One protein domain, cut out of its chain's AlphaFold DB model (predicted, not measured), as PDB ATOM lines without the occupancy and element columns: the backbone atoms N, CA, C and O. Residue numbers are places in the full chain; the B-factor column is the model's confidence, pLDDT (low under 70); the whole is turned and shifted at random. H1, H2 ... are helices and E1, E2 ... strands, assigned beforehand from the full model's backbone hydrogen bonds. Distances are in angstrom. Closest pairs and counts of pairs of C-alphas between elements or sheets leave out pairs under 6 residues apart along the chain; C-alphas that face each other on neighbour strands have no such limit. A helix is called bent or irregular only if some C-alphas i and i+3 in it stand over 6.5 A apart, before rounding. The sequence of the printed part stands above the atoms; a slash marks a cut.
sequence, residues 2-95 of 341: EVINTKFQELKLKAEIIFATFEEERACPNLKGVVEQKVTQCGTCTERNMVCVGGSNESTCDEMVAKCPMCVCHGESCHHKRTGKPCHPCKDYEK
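What this domain is: This is residues 2 to 95 of the 341 residues of the protein "Ig-like domain-containing protein" of Xenopus laevis (UniProt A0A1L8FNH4). One long helix, H1, sticks out at one end of a rod with nearly its whole length, residues 2 to 18 and 20 to 25; it leads to a long, bent hairpin of two strands, E1 and E2, with the short helix H2 packed on E2. Beyond them, at the other end of the rod, is a second, much smaller hairpin, E3 and E4, and the unnamed residues 81 to 95 fold back beside it. The printed part has 94 residues, with two named helices and four named strands in the order H1, E1, E2, H2, E3, E4, and its class is mixed, helices and strands. The two sheets, E1 - E2 and E3 - E4, have two strands each and are antiparallel. The whole is only just loose, close to extended, with a radius of gyration of the C-alphas of 18.5 A and spans of 66 by 29 by 15 A.

Where its parts are: H1, residues 2 to 25, begins with C-alpha 2 at (32.844, 6.324, 5.148) and is 34.5 A long from first to last C-alpha. E1, residues 33 to 41, measures 23.7 A and bends by 51 degrees at residue 38. E2, residues 46 to 54, measures 24.5 A and ends with C-alpha 54 at (28.245, -16.393, 44.824). H2 is residues 60 to 67, 11.1 A. E3 is residues 71 to 74, 10.0 A. E4 is residues 77 to 80, 10.6 A, with C-alpha 80 at (35.189, -1.957, 57.564).

How they stand to each other: H1 is apart from E2, H2, E3 and E4. E1 and E2 form a hairpin, antiparallel at 155 degrees between their directions; N 37 and O 50 are within hydrogen-bond range at 2.9 A, and N 54 and O 33 at 2.8 A. H2 touches E2, with the closest C-alphas, those of Val 51 and Ala 66, 5.5 A apart. H2 and E1 are near each other, with 6 pairs of C-alphas within 10 A. E3 and E4 form the other hairpin, antiparallel at 153 degrees, with N 72 and O 79 2.8 A apart. Both are apart from E1 and from E2. In H1 and H2 every O i to N i+4 pair is within hydrogen-bond range.

The domain as a whole: The C-alphas farthest apart, those of Glu 2 and Gly 75, are 66.8 A apart. Without the residues of H1 that stand free, the body spans 43 by 28 by 16 A. The printed part has no cut. The link from H1 to E1 is short, the other four are tight, and none is long. The mean pLDDT of the printed part is 84.6; residue 26 and residues 55 to 59 are under 70.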
ATOM      1  N   GLU A   2      33.360   7.709   5.039       70.00
ATOM      2  CA  GLU A   2      32.844   6.324   5.148       70.00
ATOM      3  C   GLU A   2      33.818   5.339   5.805       70.00
ATOM      4  O   GLU A   2      33.455   4.718   6.791       70.00
ATOM      5  N   VAL A   3      35.073   5.265   5.346       72.81
ATOM      6  CA  VAL A   3      36.070   4.312   5.883       72.81
ATOM      7  C   VAL A   3      36.317   4.488   7.390       72.81
ATOM      8  O   VAL A   3      36.526   3.510   8.103       72.81
ATOM      9  N   ILE A   4      36.278   5.727   7.892       73.50
ATOM     10  CA  ILE A   4      36.448   6.023   9.325       73.50
ATOM     11  C   ILE A   4      35.221   5.542  10.105       73.50
ATOM     12  O   ILE A   4      35.371   4.933  11.160       73.50
ATOM     13  N   ASN A   5      34.019   5.753   9.562       81.62
ATOM     14  CA  ASN A   5      32.782   5.271  10.165       81.62
ATOM     15  C   ASN A   5      32.743   3.734  10.207       81.62
ATOM     16  O   ASN A   5      32.420   3.165  11.244       81.62
ATOM     17  N   THR A   6      33.156   3.054   9.133       83.62
ATOM     18  CA  THR A   6      33.221   1.582   9.086       83.62
ATOM     19  C   THR A   6      34.183   1.024  10.136       83.62
ATOM     20  O   THR A   6      33.814   0.119  10.879       83.62
ATOM     21  N   LYS A   7      35.383   1.610  10.268       87.69
ATOM     22  CA  LYS A   7      36.354   1.207  11.301       87.69
ATOM     23  C   LYS A   7      35.844   1.457  12.721       87.69
ATOM     24  O   LYS A   7      36.116   0.663  13.613       87.69
ATOM     25  N   PHE A   8      35.099   2.541  12.938       89.31
ATOM     26  CA  PHE A   8      34.522   2.843  14.247       89.31
ATOM     27  C   PHE A   8      33.407   1.857  14.626       89.31
ATOM     28  O   PHE A   8      33.352   1.410  15.769       89.31
ATOM     29  N   GLN A   9      32.560   1.459  13.668       90.12
ATOM     30  CA  GLN A   9      31.549   0.417  13.892       90.12
ATOM     31  C   GLN A   9      32.187  -0.950  14.169       90.12
ATOM     32  O   GLN A   9      31.737  -1.662  15.062       90.12
ATOM     33  N   GLU A  10      33.266  -1.297  13.463       92.06
ATOM     34  CA  GLU A  10      34.015  -2.531  13.728       92.06
ATOM     35  C   GLU A  10      34.626  -2.531  15.139       92.06
ATOM     36  O   GLU A  10      34.545  -3.529  15.858       92.06
ATOM     37  N   LEU A  11      35.201  -1.402  15.566       92.19
ATOM     38  CA  LEU A  11      35.755  -1.253  16.913       92.19
ATOM     39  C   LEU A  11      34.666  -1.368  17.987       92.19
ATOM     40  O   LEU A  11      34.877  -2.021  19.006       92.19
ATOM     41  N   LYS A  12      33.496  -0.768  17.739       90.56
ATOM     42  CA  LYS A  12      32.335  -0.852  18.626       90.56
ATOM     43  C   LYS A  12      31.869  -2.299  18.797       90.56
ATOM     44  O   LYS A  12      31.714  -2.736  19.930       90.56
ATOM     45  N   LEU A  13      31.737  -3.050  17.702       93.00
ATOM     46  CA  LEU A  13      31.355  -4.464  17.749       93.00
ATOM     47  C   LEU A  13      32.369  -5.295  18.551       93.00
ATOM     48  O   LEU A  13      31.987  -6.104  19.389       93.00
ATOM     49  N   LYS A  14      33.674  -5.077  18.333       93.94
ATOM     50  CA  LYS A  14      34.723  -5.768  19.104       93.94
ATOM     51  C   LYS A  14      34.658  -5.426  20.592       93.94
ATOM     52  O   LYS A  14      34.826  -6.319  21.414       93.94
ATOM     53  N   ALA A  15      34.406  -4.163  20.936       90.06
ATOM     54  CA  ALA A  15      34.232  -3.750  22.323       90.06
ATOM     55  C   ALA A  15      33.002  -4.419  22.956       90.06
ATOM     56  O   ALA A  15      33.115  -4.961  24.049       90.06
ATOM     57  N   GLU A  16      31.862  -4.446  22.260       89.94
ATOM     58  CA  GLU A  16      30.640  -5.124  22.721       89.94
ATOM     59  C   GLU A  16      30.869  -6.621  22.962       89.94
ATOM     60  O   GLU A  16      30.439  -7.136  23.991       89.94
ATOM     61  N   ILE A  17      31.610  -7.303  22.081       90.12
ATOM     62  CA  ILE A  17      31.990  -8.712  22.277       90.12
ATOM     63  C   ILE A  17      32.846  -8.874  23.539       90.12
ATOM     64  O   ILE A  17      32.567  -9.752  24.346       90.12
ATOM     65  N   ILE A  18      33.852  -8.017  23.749       86.69
ATOM     66  CA  ILE A  18      34.698  -8.066  24.955       86.69
ATOM     67  C   ILE A  18      33.862  -7.860  26.223       86.69
ATOM     68  O   ILE A  18      34.088  -8.556  27.212       86.69
ATOM     69  N   PHE A  19      32.906  -6.926  26.205       84.88
ATOM     70  CA  PHE A  19      32.006  -6.702  27.337       84.88
ATOM     71  C   PHE A  19      31.099  -7.905  27.592       84.88
ATOM     72  O   PHE A  19      31.008  -8.334  28.736       84.88
ATOM     73  N   ALA A  20      30.505  -8.487  26.549       82.44
ATOM     74  CA  ALA A  20      29.677  -9.683  26.684       82.44
ATOM     75  C   ALA A  20      30.477 -10.856  27.275       82.44
ATOM     76  O   ALA A  20      30.043 -11.474  28.242       82.44
ATOM     77  N   THR A  21      31.692 -11.101  26.775       84.19
ATOM     78  CA  THR A  21      32.585 -12.128  27.330       84.19
ATOM     79  C   THR A  21      32.993 -11.813  28.770       84.19
ATOM     80  O   THR A  21      33.106 -12.718  29.591       84.19
ATOM     81  N   PHE A  22      33.218 -10.541  29.112       80.25
ATOM     82  CA  PHE A  22      33.509 -10.159  30.492       80.25
ATOM     83  C   PHE A  22      32.327 -10.466  31.416       80.25
ATOM     84  O   PHE A  22      32.540 -11.076  32.457       80.25
ATOM     85  N   GLU A  23      31.110 -10.076  31.041       75.94
ATOM     86  CA  GLU A  23      29.904 -10.319  31.838       75.94
ATOM     87  C   GLU A  23      29.598 -11.812  32.004       75.94
ATOM     88  O   GLU A  23      29.159 -12.219  33.076       75.94
ATOM     89  N   GLU A  24      29.861 -12.622  30.979       73.44
ATOM     90  CA  GLU A  24      29.565 -14.056  30.996       73.44
ATOM     91  C   GLU A  24      30.647 -14.892  31.701       73.44
ATOM     92  O   GLU A  24      30.324 -15.825  32.434       73.44
ATOM     93  N   GLU A  25      31.930 -14.570  31.505       70.50
ATOM     94  CA  GLU A  25      33.033 -15.454  31.918       70.50
ATOM     95  C   GLU A  25      33.897 -14.906  33.060       70.50
ATOM     96  O   GLU A  25      34.639 -15.667  33.688       70.50
ATOM     97  N   ARG A  26      33.885 -13.588  33.310       68.38
ATOM     98  CA  ARG A  26      34.866 -12.934  34.205       68.38
ATOM     99  C   ARG A  26      34.265 -12.066  35.298       68.38
ATOM    100  O   ARG A  26      34.947 -11.809  36.293       68.38
ATOM    101  N   ALA A  27      33.057 -11.559  35.109       72.81
ATOM    102  CA  ALA A  27      32.338 -10.825  36.129       72.81
ATOM    103  C   ALA A  27      31.864 -11.824  37.185       72.81
ATOM    104  O   ALA A  27      31.189 -12.791  36.852       72.81
ATOM    105  N   CYS A  28      32.233 -11.593  38.446       79.88
ATOM    106  CA  CYS A  28      31.836 -12.452  39.563       79.88
ATOM    107  C   CYS A  28      32.072 -13.954  39.296       79.88
ATOM    108  O   CYS A  28      31.125 -14.736  39.237       79.88
ATOM    109  N   PRO A  29      33.341 -14.389  39.157       77.25
ATOM    110  CA  PRO A  29      33.682 -15.768  38.792       77.25
ATOM    111  C   PRO A  29      33.314 -16.803  39.872       77.25
ATOM    112  O   PRO A  29      33.481 -18.010  39.682       77.25
ATOM    113  N   ASN A  30      32.870 -16.350  41.044       76.62
ATOM    114  CA  ASN A  30      32.520 -17.182  42.176       76.62
ATOM    115  C   ASN A  30      31.055 -17.640  42.110       76.62
ATOM    116  O   ASN A  30      30.132 -16.840  42.198       76.62
ATOM    117  N   LEU A  31      30.840 -18.958  42.049       74.88
ATOM    118  CA  LEU A  31      29.505 -19.559  42.202       74.88
ATOM    119  C   LEU A  31      29.020 -19.562  43.660       74.88
ATOM    120  O   LEU A  31      27.821 -19.625  43.899       74.88
ATOM    121  N   LYS A  32      29.955 -19.531  44.620       83.69
ATOM    122  CA  LYS A  32      29.745 -19.420  46.072       83.69
ATOM    123  C   LYS A  32      30.893 -18.636  46.709       83.69
ATOM    124  O   LYS A  32      31.949 -18.515  46.092       83.69
ATOM    125  N   GLY A  33      30.714 -18.120  47.921       88.19
ATOM    126  CA  GLY A  33      31.696 -17.266  48.595       88.19
ATOM    127  C   GLY A  33      31.568 -15.793  48.210       88.19
ATOM    128  O   GLY A  33      30.634 -15.400  47.514       88.19
ATOM    129  N   VAL A  34      32.509 -14.968  48.664       90.75
ATOM    130  CA  VAL A  34      32.478 -13.509  48.475       90.75
ATOM    131  C   VAL A  34      33.784 -13.028  47.857       90.75
ATOM    132  O   VAL A  34      34.852 -13.270  48.410       90.75
ATOM    133  N   VAL A  35      33.704 -12.305  46.743       88.88
ATOM    134  CA  VAL A  35      34.856 -11.717  46.045       88.88
ATOM    135  C   VAL A  35      34.627 -10.223  45.857       88.88
ATOM    136  O   VAL A  35      33.544  -9.802  45.470       88.88
ATOM    137  N   GLU A  36      35.649  -9.406  46.099       86.88
ATOM    138  CA  GLU A  36      35.650  -8.014  45.647       86.88
ATOM    139  C   GLU A  36      36.411  -7.911  44.329       86.88
ATOM    140  O   GLU A  36      37.585  -8.270  44.252       86.88
ATOM    141  N   GLN A  37      35.750  -7.390  43.300       83.50
ATOM    142  CA  GLN A  37      36.342  -7.180  41.985       83.50
ATOM    143  C   GLN A  37      36.435  -5.682  41.692       83.50
ATOM    144  O   GLN A  37      35.447  -4.950  41.790       83.50
ATOM    145  N   LYS A  38      37.622  -5.206  41.308       86.00
ATOM    146  CA  LYS A  38      37.790  -3.843  40.788       86.00
ATOM    147  C   LYS A  38      37.225  -3.771  39.373       86.00
ATOM    148  O   LYS A  38      37.643  -4.516  38.491       86.00
ATOM    149  N   VAL A  39      36.292  -2.853  39.156       86.19
ATOM    150  CA  VAL A  39      35.649  -2.603  37.863       86.19
ATOM    151  C   VAL A  39      35.723  -1.121  37.513       86.19
ATOM    152  O   VAL A  39      35.638  -0.255  38.384       86.19
ATOM    153  N   THR A  40      35.865  -0.810  36.224       87.44
ATOM    154  CA  THR A  40      35.813   0.575  35.733       87.44
ATOM    155  C   THR A  40      34.418   0.876  35.210       87.44
ATOM    156  O   THR A  40      33.932   0.227  34.286       87.44
ATOM    157  N   GLN A  41      33.762   1.884  35.781       85.06
ATOM    158  CA  GLN A  41      32.446   2.301  35.317       85.06
ATOM    159  C   GLN A  41      32.581   3.104  34.016       85.06
ATOM    160  O   GLN A  41      33.066   4.232  34.031       85.06
ATOM    161  N   CYS A  42      32.111   2.551  32.895       85.12
ATOM    162  CA  CYS A  42      32.305   3.138  31.561       85.12
ATOM    163  C   CYS A  42      31.760   4.569  31.416       85.12
ATOM    164  O   CYS A  42      32.357   5.384  30.724       85.12
ATOM    165  N   GLY A  43      30.642   4.896  32.076       87.38
ATOM    166  CA  GLY A  43      30.026   6.226  31.979       87.38
ATOM    167  C   GLY A  43      30.795   7.341  32.696       87.38
ATOM    168  O   GLY A  43      30.635   8.507  32.352       87.38
ATOM    169  N   THR A  44      31.616   6.999  33.690       91.00
ATOM    170  CA  THR A  44      32.340   7.970  34.530       91.00
ATOM    171  C   THR A  44      33.855   7.793  34.481       91.00
ATOM    172  O   THR A  44      34.574   8.631  35.016       91.00
ATOM    173  N   CYS A  45      34.344   6.705  33.879       89.75
ATOM    174  CA  CYS A  45      35.741   6.265  33.914       89.75
ATOM    175  C   CYS A  45      36.313   6.160  35.337       89.75
ATOM    176  O   CYS A  45      37.516   6.286  35.541       89.75
ATOM    177  N   THR A  46      35.453   5.950  36.336       92.75
ATOM    178  CA  THR A  46      35.871   5.805  37.733       92.75
ATOM    179  C   THR A  46      35.969   4.338  38.099       92.75
ATOM    180  O   THR A  46      35.033   3.575  37.841       92.75
ATOM    181  N   GLU A  47      37.049   3.969  38.774       88.12
ATOM    182  CA  GLU A  47      37.174   2.658  39.398       88.12
ATOM    183  C   GLU A  47      36.223   2.529  40.591       88.12
ATOM    184  O   GLU A  47      36.059   3.449  41.400       88.12
ATOM    185  N   ARG A  48      35.584   1.367  40.701       85.19
ATOM    186  CA  ARG A  48      34.759   0.964  41.838       85.19
ATOM    187  C   ARG A  48      35.056  -0.485  42.183       85.19
ATOM    188  O   ARG A  48      35.476  -1.255  41.330       85.19
ATOM    189  N   ASN A  49      34.814  -0.856  43.434       82.69
ATOM    190  CA  ASN A  49      34.823  -2.260  43.826       82.69
ATOM    191  C   ASN A  49      33.390  -2.759  43.797       82.69
ATOM    192  O   ASN A  49      32.497  -2.128  44.367       82.69
ATOM    193  N   MET A  50      33.192  -3.865  43.106       83.56
ATOM    194  CA  MET A  50      31.945  -4.597  43.068       83.56
ATOM    195  C   MET A  50      32.087  -5.807  43.983       83.56
ATOM    196  O   MET A  50      33.062  -6.547  43.875       83.56
ATOM    197  N   VAL A  51      31.130  -5.987  44.893       86.62
ATOM    198  CA  VAL A  51      31.061  -7.178  45.742       86.62
ATOM    199  C   VAL A  51      30.274  -8.241  44.986       86.62
ATOM    200  O   VAL A  51      29.095  -8.061  44.691       86.62
ATOM    201  N   CYS A  52      30.947  -9.336  44.672       87.00
ATOM    202  CA  CYS A  52      30.397 -10.518  44.042       87.00
ATOM    203  C   CYS A  52      30.109 -11.561  45.116       87.00
ATOM    204  O   CYS A  52      31.032 -12.116  45.714       87.00
ATOM    205  N   VAL A  53      28.834 -11.835  45.361       86.25
ATOM    206  CA  VAL A  53      28.403 -12.896  46.273       86.25
ATOM    207  C   VAL A  53      27.920 -14.056  45.424       86.25
ATOM    208  O   VAL A  53      27.040 -13.885  44.585       86.25
ATOM    209  N   GLY A  54      28.559 -15.205  45.591       72.69
ATOM    210  CA  GLY A  54      28.245 -16.393  44.824       72.69
ATOM    211  C   GLY A  54      27.026 -17.086  45.415       72.69
ATOM    212  O   GLY A  54      27.025 -17.445  46.592       72.69
ATOM    213  N   GLY A  55      26.015 -17.284  44.582       60.28
ATOM    214  CA  GLY A  55      24.791 -17.995  44.907       60.28
ATOM    215  C   GLY A  55      23.780 -17.846  43.775       60.28
ATOM    216  O   GLY A  55      23.965 -17.066  42.838       60.28
ATOM    217  N   SER A  56      22.724 -18.654  43.796       49.19
ATOM    218  CA  SER A  56      21.571 -18.409  42.932       49.19
ATOM    219  C   SER A  56      20.891 -17.126  43.404       49.19
ATOM    220  O   SER A  56      20.543 -17.060  44.579       49.19
ATOM    221  N   ASN A  57      20.601 -16.190  42.487       52.19
ATOM    222  CA  ASN A  57      19.880 -14.912  42.695       52.19
ATOM    223  C   ASN A  57      18.519 -15.000  43.443       52.19
ATOM    224  O   ASN A  57      17.779 -14.023  43.515       52.19
ATOM    225  N   GLU A  58      18.151 -16.175  43.948       53.53
ATOM    226  CA  GLU A  58      16.957 -16.496  44.722       53.53
ATOM    227  C   GLU A  58      17.184 -16.401  46.248       53.53
ATOM    228  O   GLU A  58      16.214 -16.374  47.006       53.53
ATOM    229  N   SER A  59      18.440 -16.338  46.712       66.81
ATOM    230  CA  SER A  59      18.796 -16.230  48.134       66.81
ATOM    231  C   SER A  59      18.706 -14.777  48.625       66.81
ATOM    232  O   SER A  59      19.347 -13.868  48.097       66.81
ATOM    233  N   THR A  60      17.933 -14.540  49.690       80.38
ATOM    234  CA  THR A  60      17.860 -13.225  50.356       80.38
ATOM    235  C   THR A  60      19.189 -12.817  50.997       80.38
ATOM    236  O   THR A  60      19.436 -11.625  51.202       80.38
ATOM    237  N   CYS A  61      20.055 -13.785  51.307       87.12
ATOM    238  CA  CYS A  61      21.366 -13.532  51.887       87.12
ATOM    239  C   CYS A  61      22.369 -13.001  50.861       87.12
ATOM    240  O   CYS A  61      23.179 -12.145  51.221       87.12
ATOM    241  N   ASP A  62      22.276 -13.408  49.594       85.00
ATOM    242  CA  ASP A  62      23.183 -12.950  48.535       85.00
ATOM    243  C   ASP A  62      23.029 -11.438  48.330       85.00
ATOM    244  O   ASP A  62      23.999 -10.676  48.384       85.00
ATOM    245  N   GLU A  63      21.777 -10.986  48.198       84.38
ATOM    246  CA  GLU A  63      21.442  -9.569  48.062       84.38
ATOM    247  C   GLU A  63      21.837  -8.772  49.314       84.38
ATOM    248  O   GLU A  63      22.377  -7.664  49.202       84.38
ATOM    249  N   MET A  64      21.592  -9.330  50.505       88.12
ATOM    250  CA  MET A  64      21.971  -8.692  51.765       88.12
ATOM    251  C   MET A  64      23.486  -8.489  51.840       88.12
ATOM    252  O   MET A  64      23.930  -7.373  52.107       88.12
ATOM    253  N   VAL A  65      24.282  -9.532  51.596       89.56
ATOM    254  CA  VAL A  65      25.747  -9.461  51.705       89.56
ATOM    255  C   VAL A  65      26.332  -8.540  50.634       89.56
ATOM    256  O   VAL A  65      27.238  -7.769  50.947       89.56
ATOM    257  N   ALA A  66      25.781  -8.537  49.417       86.44
ATOM    258  CA  ALA A  66      26.253  -7.680  48.328       86.44
ATOM    259  C   ALA A  66      26.016  -6.178  48.585       86.44
ATOM    260  O   ALA A  66      26.784  -5.337  48.116       86.44
ATOM    261  N   LYS A  67      24.949  -5.821  49.316       87.06
ATOM    262  CA  LYS A  67      24.584  -4.419  49.604       87.06
ATOM    263  C   LYS A  67      25.073  -3.920  50.962       87.06
ATOM    264  O   LYS A  67      25.112  -2.709  51.187       87.06
ATOM    265  N   CYS A  68      25.401  -4.824  51.876       89.31
ATOM    266  CA  CYS A  68      25.828  -4.472  53.219       89.31
ATOM    267  C   CYS A  68      27.312  -4.061  53.263       89.31
ATOM    268  O   CYS A  68      28.124  -4.629  52.532       89.31
ATOM    269  N   PRO A  69      27.716  -3.118  54.138       86.69
ATOM    270  CA  PRO A  69      29.129  -2.860  54.388       86.69
ATOM    271  C   PRO A  69      29.867  -4.135  54.817       86.69
ATOM    272  O   PRO A  69      29.424  -4.839  55.723       86.69
ATOM    273  N   MET A  70      31.020  -4.401  54.202       90.75
ATOM    274  CA  MET A  70      31.867  -5.546  54.544       90.75
ATOM    275  C   MET A  70      32.585  -5.291  55.870       90.75
ATOM    276  O   MET A  70      33.716  -4.797  55.903       90.75
ATOM    277  N   CYS A  71      31.899  -5.569  56.975       91.56
ATOM    278  CA  CYS A  71      32.449  -5.426  58.315       91.56
ATOM    279  C   CYS A  71      33.163  -6.714  58.757       91.56
ATOM    280  O   CYS A  71      32.654  -7.815  58.565       91.56
ATOM    281  N   VAL A  72      34.309  -6.558  59.415       92.00
ATOM    282  CA  VAL A  72      35.002  -7.600  60.180       92.00
ATOM    283  C   VAL A  72      34.800  -7.289  61.658       92.00
ATOM    284  O   VAL A  72      35.105  -6.176  62.090       92.00
ATOM    285  N   CYS A  73      34.260  -8.242  62.415       90.00
ATOM    286  CA  CYS A  73      33.896  -8.051  63.817       90.00
ATOM    287  C   CYS A  73      34.725  -8.944  64.745       90.00
ATOM    288  O   CYS A  73      34.879 -10.140  64.503       90.00
ATOM    289  N   HIS A  74      35.215  -8.361  65.836       85.88
ATOM    290  CA  HIS A  74      35.890  -9.049  66.930       85.88
ATOM    291  C   HIS A  74      35.243  -8.623  68.251       85.88
ATOM    292  O   HIS A  74      35.350  -7.466  68.670       85.88
ATOM    293  N   GLY A  75      34.547  -9.562  68.897       84.00
ATOM    294  CA  GLY A  75      33.722  -9.263  70.067       84.00
ATOM    295  C   GLY A  75      32.637  -8.244  69.722       84.00
ATOM    296  O   GLY A  75      31.866  -8.446  68.791       84.00
ATOM    297  N   GLU A  76      32.603  -7.128  70.448       85.25
ATOM    298  CA  GLU A  76      31.624  -6.048  70.240       85.25
ATOM    299  C   GLU A  76      32.088  -4.981  69.230       85.25
ATOM    300  O   GLU A  76      31.352  -4.043  68.928       85.25
ATOM    301  N   SER A  77      33.316  -5.094  68.710       91.06
ATOM    302  CA  SER A  77      33.916  -4.098  67.816       91.06
ATOM    303  C   SER A  77      33.936  -4.573  66.367       91.06
ATOM    304  O   SER A  77      34.354  -5.692  66.085       91.06
ATOM    305  N   CYS A  78      33.507  -3.712  65.442       93.81
ATOM    306  CA  CYS A  78      33.446  -4.011  64.014       93.81
ATOM    307  C   CYS A  78      34.122  -2.911  63.191       93.81
ATOM    308  O   CYS A  78      33.905  -1.715  63.412       93.81
ATOM    309  N   HIS A  79      34.893  -3.321  62.188       94.12
ATOM    310  CA  HIS A  79      35.654  -2.433  61.313       94.12
ATOM    311  C   HIS A  79      35.400  -2.767  59.849       94.12
ATOM    312  O   HIS A  79      35.205  -3.920  59.482       94.12
ATOM    313  N   HIS A  80      35.395  -1.757  58.989       92.75
ATOM    314  CA  HIS A  80      35.189  -1.957  57.564       92.75
ATOM    315  C   HIS A  80      36.448  -2.582  56.965       92.75
ATOM    316  O   HIS A  80      37.505  -1.946  57.013       92.75
ATOM    317  N   LYS A  81      36.310  -3.745  56.318       90.75
ATOM    318  CA  LYS A  81      37.388  -4.561  55.729       90.75
ATOM    319  C   LYS A  81      38.530  -3.726  55.139       90.75
ATOM    320  O   LYS A  81      39.677  -3.865  55.535       90.75
ATOM    321  N   ARG A  82      38.189  -2.824  54.213       86.75
ATOM    322  CA  ARG A  82      39.162  -2.014  53.464       86.75
ATOM    323  C   ARG A  82      39.666  -0.749  54.161       86.75
ATOM    324  O   ARG A  82      40.786  -0.325  53.918       86.75
ATOM    325  N   THR A  83      38.820  -0.065  54.934       89.75
ATOM    326  CA  THR A  83      39.168   1.270  55.463       89.75
ATOM    327  C   THR A  83      39.618   1.234  56.918       89.75
ATOM    328  O   THR A  83      40.090   2.251  57.419       89.75
ATOM    329  N   GLY A  84      39.402   0.116  57.619       89.75
ATOM    330  CA  GLY A  84      39.645  -0.031  59.056       89.75
ATOM    331  C   GLY A  84      38.741   0.833  59.949       89.75
ATOM    332  O   GLY A  84      38.782   0.724  61.174       89.75
ATOM    333  N   LYS A  85      37.902   1.698  59.366       93.44
ATOM    334  CA  LYS A  85      37.007   2.587  60.113       93.44
ATOM    335  C   LYS A  85      35.891   1.790  60.793       93.44
ATOM    336  O   LYS A  85      35.523   0.734  60.275       93.44
ATOM    337  N   PRO A  86      35.317   2.296  61.903       94.38
ATOM    338  CA  PRO A  86      34.167   1.669  62.546       94.38
ATOM    339  C   PRO A  86      33.050   1.368  61.544       94.38
ATOM    340  O   PRO A  86      32.732   2.198  60.687       94.38
ATOM    341  N   CYS A  87      32.473   0.177  61.649       93.00
ATOM    342  CA  CYS A  87      31.496  -0.360  60.710       93.00
ATOM    343  C   CYS A  87      30.315  -0.936  61.486       93.00
ATOM    344  O   CYS A  87      30.514  -1.590  62.503       93.00
ATOM    345  N   HIS A  88      29.096  -0.692  61.014       92.44
ATOM    346  CA  HIS A  88      27.893  -1.276  61.602       92.44
ATOM    347  C   HIS A  88      27.351  -2.314  60.619       92.44
ATOM    348  O   HIS A  88      26.883  -1.916  59.548       92.44
ATOM    349  N   PRO A  89      27.453  -3.619  60.931       89.38
ATOM    350  CA  PRO A  89      26.925  -4.648  60.053       89.38
ATOM    351  C   PRO A  89      25.401  -4.546  59.992       89.38
ATOM    352  O   PRO A  89      24.738  -4.102  60.934       89.38
ATOM    353  N   CYS A  90      24.833  -4.967  58.869       92.12
ATOM    354  CA  CYS A  90      23.390  -5.065  58.723       92.12
ATOM    355  C   CYS A  90      22.843  -6.104  59.702       92.12
ATOM    356  O   CYS A  90      23.544  -7.023  60.136       92.12
ATOM    357  N   LYS A  91      21.558  -5.978  60.034       90.69
ATOM    358  CA  LYS A  91      20.876  -7.000  60.820       90.69
ATOM    359  C   LYS A  91      20.987  -8.350  60.101       90.69
ATOM    360  O   LYS A  91      20.784  -8.404  58.896       90.69
ATOM    361  N   ASP A  92      21.317  -9.401  60.852       89.31
ATOM    362  CA  ASP A  92      21.502 -10.774  60.359       89.31
ATOM    363  C   ASP A  92      22.678 -10.963  59.373       89.31
ATOM    364  O   ASP A  92      22.848 -12.052  58.826       89.31
ATOM    365  N   TYR A  93      23.544  -9.951  59.202       89.81
ATOM    366  CA  TYR A  93      24.669  -9.994  58.260       89.81
ATOM    367  C   TYR A  93      25.604 -11.177  58.504       89.81
ATOM    368  O   TYR A  93      25.938 -11.879  57.564       89.81
ATOM    369  N   GLU A  94      25.999 -11.439  59.751       88.50
ATOM    370  CA  GLU A  94      26.915 -12.543  60.063       88.50
ATOM    371  C   GLU A  94      26.305 -13.910  59.730       88.50
ATOM    372  O   GLU A  94      26.980 -14.788  59.193       88.50
ATOM    373  N   LYS A  95      25.002 -14.076  59.985       89.75
ATOM    374  CA  LYS A  95      24.273 -15.294  59.627       89.75
ATOM    375  C   LYS A  95      24.281 -15.497  58.112       89.75
ATOM    376  O   LYS A  95      24.658 -16.573  57.658       89.75
TER     377      LYS A  95